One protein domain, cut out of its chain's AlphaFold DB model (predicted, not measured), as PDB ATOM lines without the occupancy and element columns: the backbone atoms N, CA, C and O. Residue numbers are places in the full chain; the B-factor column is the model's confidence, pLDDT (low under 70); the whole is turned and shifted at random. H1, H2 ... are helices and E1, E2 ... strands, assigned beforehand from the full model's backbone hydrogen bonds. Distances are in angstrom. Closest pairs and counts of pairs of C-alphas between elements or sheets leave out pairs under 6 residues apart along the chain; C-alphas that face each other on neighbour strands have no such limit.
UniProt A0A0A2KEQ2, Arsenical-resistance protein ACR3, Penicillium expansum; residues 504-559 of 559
ATOM      1  N   THR A 504     -24.083  41.550  14.922       83.62
ATOM      2  CA  THR A 504     -23.078  42.432  14.304       83.62
ATOM      3  C   THR A 504     -22.339  41.681  13.201       83.62
ATOM      4  O   THR A 504     -22.119  40.482  13.321       83.62
ATOM      5  N   LEU A 505     -21.942  42.344  12.113       83.56
ATOM      6  CA  LEU A 505     -21.141  41.707  11.055       83.56
ATOM      7  C   LEU A 505     -19.820  41.159  11.621       83.56
ATOM      8  O   LEU A 505     -19.147  41.851  12.386       83.56
ATOM      9  N   CYS A 506     -19.419  39.947  11.221       85.06
ATOM     10  CA  CYS A 506     -18.201  39.294  11.726       85.06
ATOM     11  C   CYS A 506     -16.933  40.132  11.463       85.06
ATOM     12  O   CYS A 506     -16.010  40.129  12.280       85.06
ATOM     13  N   SER A 507     -16.920  40.930  10.388       79.56
ATOM     14  CA  SER A 507     -15.851  41.891  10.080       79.56
ATOM     15  C   SER A 507     -15.744  43.023  11.111       79.56
ATOM     16  O   SER A 507     -14.653  43.305  11.607       79.56
ATOM     17  N   LEU A 508     -16.872  43.627  11.491       79.25
ATOM     18  CA  LEU A 508     -16.953  44.668  12.524       79.25
ATOM     19  C   LEU A 508     -16.644  44.111  13.919       79.25
ATOM     20  O   LEU A 508     -15.891  44.725  14.672       79.25
ATOM     21  N   ALA A 509     -17.161  42.922  14.236       81.00
ATOM     22  CA  ALA A 509     -16.889  42.230  15.493       81.00
ATOM     23  C   ALA A 509     -15.383  41.965  15.687       81.00
ATOM     24  O   ALA A 509     -14.829  42.278  16.742       81.00
ATOM     25  N   CYS A 510     -14.694  41.476  14.648       80.38
ATOM     26  CA  CYS A 510     -13.243  41.277  14.684       80.38
ATOM     27  C   CYS A 510     -12.482  42.596  14.863       80.38
ATOM     28  O   CYS A 510     -11.521  42.648  15.627       80.38
ATOM     29  N   GLN A 511     -12.917  43.674  14.203       77.81
ATOM     30  CA  GLN A 511     -12.280  44.984  14.341       77.81
ATOM     31  C   GLN A 511     -12.380  45.523  15.777       77.81
ATOM     32  O   GLN A 511     -11.386  46.024  16.306       77.81
ATOM     33  N   TRP A 512     -13.534  45.374  16.430       74.56
ATOM     34  CA  TRP A 512     -13.709  45.775  17.830       74.56
ATOM     35  C   TRP A 512     -12.884  44.921  18.788       74.56
ATOM     36  O   TRP A 512     -12.233  45.464  19.675       74.56
ATOM     37  N   VAL A 513     -12.833  43.602  18.584       79.06
ATOM     38  CA  VAL A 513     -12.009  42.708  19.410       79.06
ATOM     39  C   VAL A 513     -10.523  43.045  19.293       79.06
ATOM     40  O   VAL A 513      -9.825  43.060  20.301       79.06
ATOM     41  N   ILE A 514     -10.037  43.393  18.098       74.44
ATOM     42  CA  ILE A 514      -8.645  43.825  17.896       74.44
ATOM     43  C   ILE A 514      -8.362  45.154  18.608       74.44
ATOM     44  O   ILE A 514      -7.301  45.306  19.209       74.44
ATOM     45  N   GLN A 515      -9.295  46.109  18.550       72.81
ATOM     46  CA  GLN A 515      -9.123  47.424  19.177       72.81
ATOM     47  C   GLN A 515      -9.219  47.381  20.707       72.81
ATOM     48  O   GLN A 515      -8.504  48.125  21.374       72.81
ATOM     49  N   CYS A 516     -10.060  46.508  21.264       73.69
ATOM     50  CA  CYS A 516     -10.323  46.431  22.703       73.69
ATOM     51  C   CYS A 516      -9.480  45.378  23.448       73.69
ATOM     52  O   CYS A 516      -9.646  45.225  24.653       73.69
ATOM     53  N   ASN A 517      -8.580  44.649  22.777       80.62
ATOM     54  CA  ASN A 517      -7.743  43.615  23.399       80.62
ATOM     55  C   ASN A 517      -6.562  44.211  24.190       80.62
ATOM     56  O   ASN A 517      -5.403  44.131  23.776       80.62
ATOM     57  N   THR A 518      -6.847  44.798  25.351       72.50
ATOM     58  CA  THR A 518      -5.835  45.397  26.240       72.50
ATOM     59  C   THR A 518      -5.004  44.338  26.972       72.50
ATOM     60  O   THR A 518      -3.857  44.593  27.342       72.50
ATOM     61  N   LYS A 519      -5.548  43.123  27.138       73.81
ATOM     62  CA  LYS A 519      -4.906  41.992  27.836       73.81
ATOM     63  C   LYS A 519      -3.944  41.168  26.975       73.81
ATOM     64  O   LYS A 519      -3.295  40.267  27.503       73.81
ATOM     65  N   GLY A 520      -3.832  41.463  25.678       73.94
ATOM     66  CA  GLY A 520      -2.899  40.785  24.771       73.94
ATOM     67  C   GLY A 520      -3.215  39.304  24.543       73.94
ATOM     68  O   GLY A 520      -2.303  38.507  24.331       73.94
ATOM     69  N   VAL A 521      -4.494  38.923  24.615       76.44
ATOM     70  CA  VAL A 521      -4.939  37.544  24.363       76.44
ATOM     71  C   VAL A 521      -4.779  37.222  22.874       76.44
ATOM     72  O   VAL A 521      -5.049  38.063  22.019       76.44
ATOM     73  N   GLU A 522      -4.323  36.013  22.555       74.69
ATOM     74  CA  GLU A 522      -4.094  35.560  21.181       74.69
ATOM     75  C   GLU A 522      -5.399  35.580  20.357       74.69
ATOM     76  O   GLU A 522      -6.439  35.097  20.815       74.69
ATOM     77  N   LEU A 523      -5.358  36.162  19.150       75.44
ATOM     78  CA  LEU A 523      -6.550  36.418  18.322       75.44
ATOM     79  C   LEU A 523      -7.332  35.141  17.991       75.44
ATOM     80  O   LEU A 523      -8.560  35.176  17.968       75.44
ATOM     81  N   ASP A 524      -6.641  34.020  17.796       69.62
ATOM     82  CA  ASP A 524      -7.244  32.733  17.435       69.62
ATOM     83  C   ASP A 524      -8.154  32.203  18.556       69.62
ATOM     84  O   ASP A 524      -9.226  31.650  18.309       69.62
ATOM     85  N   VAL A 525      -7.772  32.456  19.814       71.38
ATOM     86  CA  VAL A 525      -8.570  32.099  20.997       71.38
ATOM     87  C   VAL A 525      -9.819  32.972  21.091       71.38
ATOM     88  O   VAL A 525     -10.886  32.487  21.471       71.38
ATOM     89  N   LEU A 526      -9.707  34.257  20.749       76.06
ATOM     90  CA  LEU A 526     -10.841  35.183  20.742       76.06
ATOM     91  C   LEU A 526     -11.811  34.863  19.603       76.06
ATOM     92  O   LEU A 526     -13.021  34.868  19.818       76.06
ATOM     93  N   TYR A 527     -11.289  34.501  18.432       77.31
ATOM     94  CA  TYR A 527     -12.086  34.069  17.289       77.31
ATOM     95  C   TYR A 527     -12.882  32.797  17.603       77.31
ATOM     96  O   TYR A 527     -14.101  32.791  17.449       77.31
ATOM     97  N   PHE A 528     -12.237  31.776  18.178       78.12
ATOM     98  CA  PHE A 528     -12.904  30.542  18.609       78.12
ATOM     99  C   PHE A 528     -14.009  30.781  19.657       78.12
ATOM    100  O   PHE A 528     -15.023  30.083  19.701       78.12
ATOM    101  N   ARG A 529     -13.847  31.789  20.525       77.94
ATOM    102  CA  ARG A 529     -14.896  32.172  21.487       77.94
ATOM    103  C   ARG A 529     -16.080  32.854  20.809       77.94
ATOM    104  O   ARG A 529     -17.215  32.594  21.204       77.94
ATOM    105  N   MET A 530     -15.824  33.694  19.807       81.44
ATOM    106  CA  MET A 530     -16.874  34.346  19.021       81.44
ATOM    107  C   MET A 530     -17.616  33.372  18.102       81.44
ATOM    108  O   MET A 530     -18.804  33.575  17.862       81.44
ATOM    109  N   GLU A 531     -16.957  32.301  17.652       82.00
ATOM    110  CA  GLU A 531     -17.519  31.283  16.755       82.00
ATOM    111  C   GLU A 531     -18.824  30.675  17.294       82.00
ATOM    112  O   GLU A 531     -19.762  30.417  16.544       82.00
ATOM    113  N   ARG A 532     -18.950  30.563  18.623       77.31
ATOM    114  CA  ARG A 532     -20.173  30.093  19.302       77.31
ATOM    115  C   ARG A 532     -21.396  30.991  19.088       77.31
ATOM    116  O   ARG A 532     -22.510  30.570  19.381       77.31
ATOM    117  N   GLY A 533     -21.191  32.227  18.641       79.19
ATOM    118  CA  GLY A 533     -22.234  33.199  18.334       79.19
ATOM    119  C   GLY A 533     -22.431  33.445  16.842       79.19
ATOM    120  O   GLY A 533     -23.196  34.346  16.500       79.19
ATOM    121  N   PHE A 534     -21.741  32.718  15.956       86.25
ATOM    122  CA  PHE A 534     -21.843  32.949  14.517       86.25
ATOM    123  C   PHE A 534     -23.198  32.496  13.968       86.25
ATOM    124  O   PHE A 534     -23.703  31.415  14.264       86.25
ATOM    125  N   LYS A 535     -23.788  33.364  13.151       79.00
ATOM    126  CA  LYS A 535     -25.057  33.201  12.452       79.00
ATOM    127  C   LYS A 535     -24.859  33.595  10.992       79.00
ATOM    128  O   LYS A 535     -24.072  34.486  10.668       79.00
ATOM    129  N   GLN A 536     -25.585  32.927  10.106       74.88
ATOM    130  CA  GLN A 536     -25.585  33.263   8.688       74.88
ATOM    131  C   GLN A 536     -26.323  34.593   8.469       74.88
ATOM    132  O   GLN A 536     -27.328  34.858   9.132       74.88
ATOM    133  N   GLY A 537     -25.799  35.455   7.593       68.81
ATOM    134  CA  GLY A 537     -26.444  36.714   7.225       68.81
ATOM    135  C   GLY A 537     -27.802  36.496   6.552       68.81
ATOM    136  O   GLY A 537     -28.065  35.437   5.985       68.81
ATOM    137  N   ASN A 538     -28.665  37.513   6.601       59.16
ATOM    138  CA  ASN A 538     -30.025  37.435   6.056       59.16
ATOM    139  C   ASN A 538     -30.047  37.409   4.518       59.16
ATOM    140  O   ASN A 538     -31.063  37.060   3.919       59.16
ATOM    141  N   SER A 539     -28.932  37.762   3.876       60.22
ATOM    142  CA  SER A 539     -28.739  37.679   2.432       60.22
ATOM    143  C   SER A 539     -27.417  36.974   2.085       60.22
ATOM    144  O   SER A 539     -26.444  37.094   2.836       60.22
ATOM    145  N   PRO A 540     -27.326  36.283   0.929       58.91
ATOM    146  CA  PRO A 540     -26.098  35.603   0.494       58.91
ATOM    147  C   PRO A 540     -24.879  36.531   0.353       58.91
ATOM    148  O   PRO A 540     -23.748  36.060   0.354       58.91
ATOM    149  N   LEU A 541     -25.109  37.844   0.228       57.78
ATOM    150  CA  LEU A 541     -24.083  38.872   0.024       57.78
ATOM    151  C   LEU A 541     -23.585  39.521   1.330       57.78
ATOM    152  O   LEU A 541     -22.530  40.146   1.322       57.78
ATOM    153  N   GLU A 542     -24.311  39.394   2.446       64.50
ATOM    154  CA  GLU A 542     -23.949  40.033   3.726       64.50
ATOM    155  C   GLU A 542     -22.909  39.248   4.543       64.50
ATOM    156  O   GLU A 542     -22.293  39.807   5.452       64.50
ATOM    157  N   GLY A 543     -22.693  37.969   4.231       71.94
ATOM    158  CA  GLY A 543     -21.718  37.128   4.927       71.94
ATOM    159  C   GLY A 543     -22.106  36.778   6.373       71.94
ATOM    160  O   GLY A 543     -23.278  36.658   6.721       71.94
ATOM    161  N   CYS A 544     -21.100  36.544   7.216       82.88
ATOM    162  CA  CYS A 544     -21.239  36.088   8.605       82.88
ATOM    163  C   CYS A 544     -21.654  37.224   9.557       82.88
ATOM    164  O   CYS A 544     -21.124  38.339   9.484       82.88
ATOM    165  N   ARG A 545     -22.537  36.922  10.521       85.31
ATOM    166  CA  ARG A 545     -22.877  37.800  11.655       85.31
ATOM    167  C   ARG A 545     -22.619  37.099  12.991       85.31
ATOM    168  O   ARG A 545     -22.738  35.887  13.086       85.31
ATOM    169  N   VAL A 546     -22.289  37.851  14.034       88.31
ATOM    170  CA  VAL A 546     -22.076  37.374  15.409       88.31
ATOM    171  C   VAL A 546     -23.196  37.893  16.290       88.31
ATOM    172  O   VAL A 546     -23.571  39.059  16.188       88.31
ATOM    173  N   ASP A 547     -23.712  37.053  17.176       87.25
ATOM    174  CA  ASP A 547     -24.649  37.464  18.214       87.25
ATOM    175  C   ASP A 547     -24.023  38.511  19.150       87.25
ATOM    176  O   ASP A 547     -22.924  38.319  19.687       87.25
ATOM    177  N   ASN A 548     -24.732  39.622  19.362       84.75
ATOM    178  CA  ASN A 548     -24.239  40.734  20.171       84.75
ATOM    179  C   ASN A 548     -23.982  40.321  21.627       84.75
ATOM    180  O   ASN A 548     -23.074  40.871  22.246       84.75
ATOM    181  N   GLN A 549     -24.699  39.324  22.168       84.31
ATOM    182  CA  GLN A 549     -24.434  38.832  23.525       84.31
ATOM    183  C   GLN A 549     -23.078  38.129  23.635       84.31
ATOM    184  O   GLN A 549     -22.356  38.310  24.618       84.31
ATOM    185  N   VAL A 550     -22.710  37.346  22.618       84.31
ATOM    186  CA  VAL A 550     -21.422  36.641  22.579       84.31
ATOM    187  C   VAL A 550     -20.286  37.638  22.368       84.31
ATOM    188  O   VAL A 550     -19.281  37.579  23.075       84.31
ATOM    189  N   LEU A 551     -20.472  38.597  21.456       85.19
ATOM    190  CA  LEU A 551     -19.492  39.646  21.184       85.19
ATOM    191  C   LEU A 551     -19.221  40.513  22.419       85.19
ATOM    192  O   LEU A 551     -18.063  40.713  22.782       85.19
ATOM    193  N   LEU A 552     -20.269  40.977  23.105       82.75
ATOM    194  CA  LEU A 552     -20.124  41.773  24.325       82.75
ATOM    195  C   LEU A 552     -19.424  40.982  25.429       82.75
ATOM    196  O   LEU A 552     -18.522  41.513  26.062       82.75
ATOM    197  N   LYS A 553     -19.755  39.698  25.617       84.62
ATOM    198  CA  LYS A 553     -19.077  38.851  26.610       84.62
ATOM    199  C   LYS A 553     -17.571  38.749  26.354       84.62
ATOM    200  O   LYS A 553     -16.785  38.868  27.290       84.62
ATOM    201  N   VAL A 554     -17.172  38.568  25.093       82.56
ATOM    202  CA  VAL A 554     -15.756  38.538  24.702       82.56
ATOM    203  C   VAL A 554     -15.100  39.902  24.928       82.56
ATOM    204  O   VAL A 554     -14.014  39.950  25.498       82.56
ATOM    205  N   LEU A 555     -15.761  41.004  24.558       79.38
ATOM    206  CA  LEU A 555     -15.245  42.365  24.747       79.38
ATOM    207  C   LEU A 555     -15.044  42.718  26.230       79.38
ATOM    208  O   LEU A 555     -14.005  43.272  26.577       79.38
ATOM    209  N   THR A 556     -15.967  42.344  27.121       81.38
ATOM    210  CA  THR A 556     -15.833  42.585  28.571       81.38
ATOM    211  C   THR A 556     -14.696  41.769  29.193       81.38
ATOM    212  O   THR A 556     -14.049  42.214  30.138       81.38
ATOM    213  N   GLU A 557     -14.419  40.570  28.671       76.88
ATOM    214  CA  GLU A 557     -13.310  39.736  29.146       76.88
ATOM    215  C   GLU A 557     -11.936  40.271  28.722       76.88
ATOM    216  O   GLU A 557     -10.973  40.115  29.479       76.88
ATOM    217  N   ILE A 558     -11.825  40.888  27.541       76.19
ATOM    218  CA  ILE A 558     -10.543  41.348  26.969       76.19
ATOM    219  C   ILE A 558     -10.235  42.829  27.191       76.19
ATOM    220  O   ILE A 558      -9.069  43.202  27.052       76.19
ATOM    221  N   SER A 559     -11.259  43.624  27.527       66.44
ATOM    222  CA  SER A 559     -11.151  45.032  27.921       66.44
ATOM    223  C   SER A 559     -10.387  45.226  29.225       66.44
ATOM    224  O   SER A 559     -10.365  44.313  30.097       66.44
TER     225      SER A 559
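AT A GLANCE: This is residues 504 to 559 of the 559 residues of the protein "Arsenical-resistance protein ACR3" of Penicillium expansum (UniProt A0A0A2KEQ2). Three helices, H1, H2 and H3, pack together as a triangle, with the small hairpin of E1 and E2 at one end of a rod. The printed part has 56 residues, in the order H1, H2, E1, E2, H3, with an antiparallel sheet E1 - E2. It is mostly helix and compact, with a radius of gyration of the C-alphas of 11.0 A and spans of 35 by 16 by 15 A.

IN THESE COORDINATES: H1, residues 506 to 516, begins at C-alpha (-18.201, 39.294, 11.726) and is 15.3 A long. H2 is residues 523 to 531, 12.2 A. E1 is residues 534 to 536, 6.9 A, and E2 residues 544 to 547, 10.3 A. H3, residues 548 to 558, 15.3 A, ends at C-alpha (-10.543, 41.348, 26.969).

HOW THE PARTS SIT: H1 and H3 touch, closest at C-alphas 513 and 555, 6.3 A, at a shallow tilt of 24 degrees, the same way. H2 and H3 touch, closest at C-alphas 530 and 550, 6.2 A, at a shallow tilt of 27 degrees, opposite ways. H1 and H2 only just touch, with 3 pairs of C-alphas within 8 A, closest 514 and 523, 7.7 A. In the hairpin, N 535 and O 545 are within hydrogen-bond range at 2.7 A. In H1, H2 and H3 every O i to N i+4 pair is within hydrogen-bond range.

THE WHOLE: The C-alphas farthest apart, of Lys 519 and Pro 540, are 35.2 A apart. The printed part has no cut and no long link. Residues 524, 537 to 542 and 559 have pLDDT under 70.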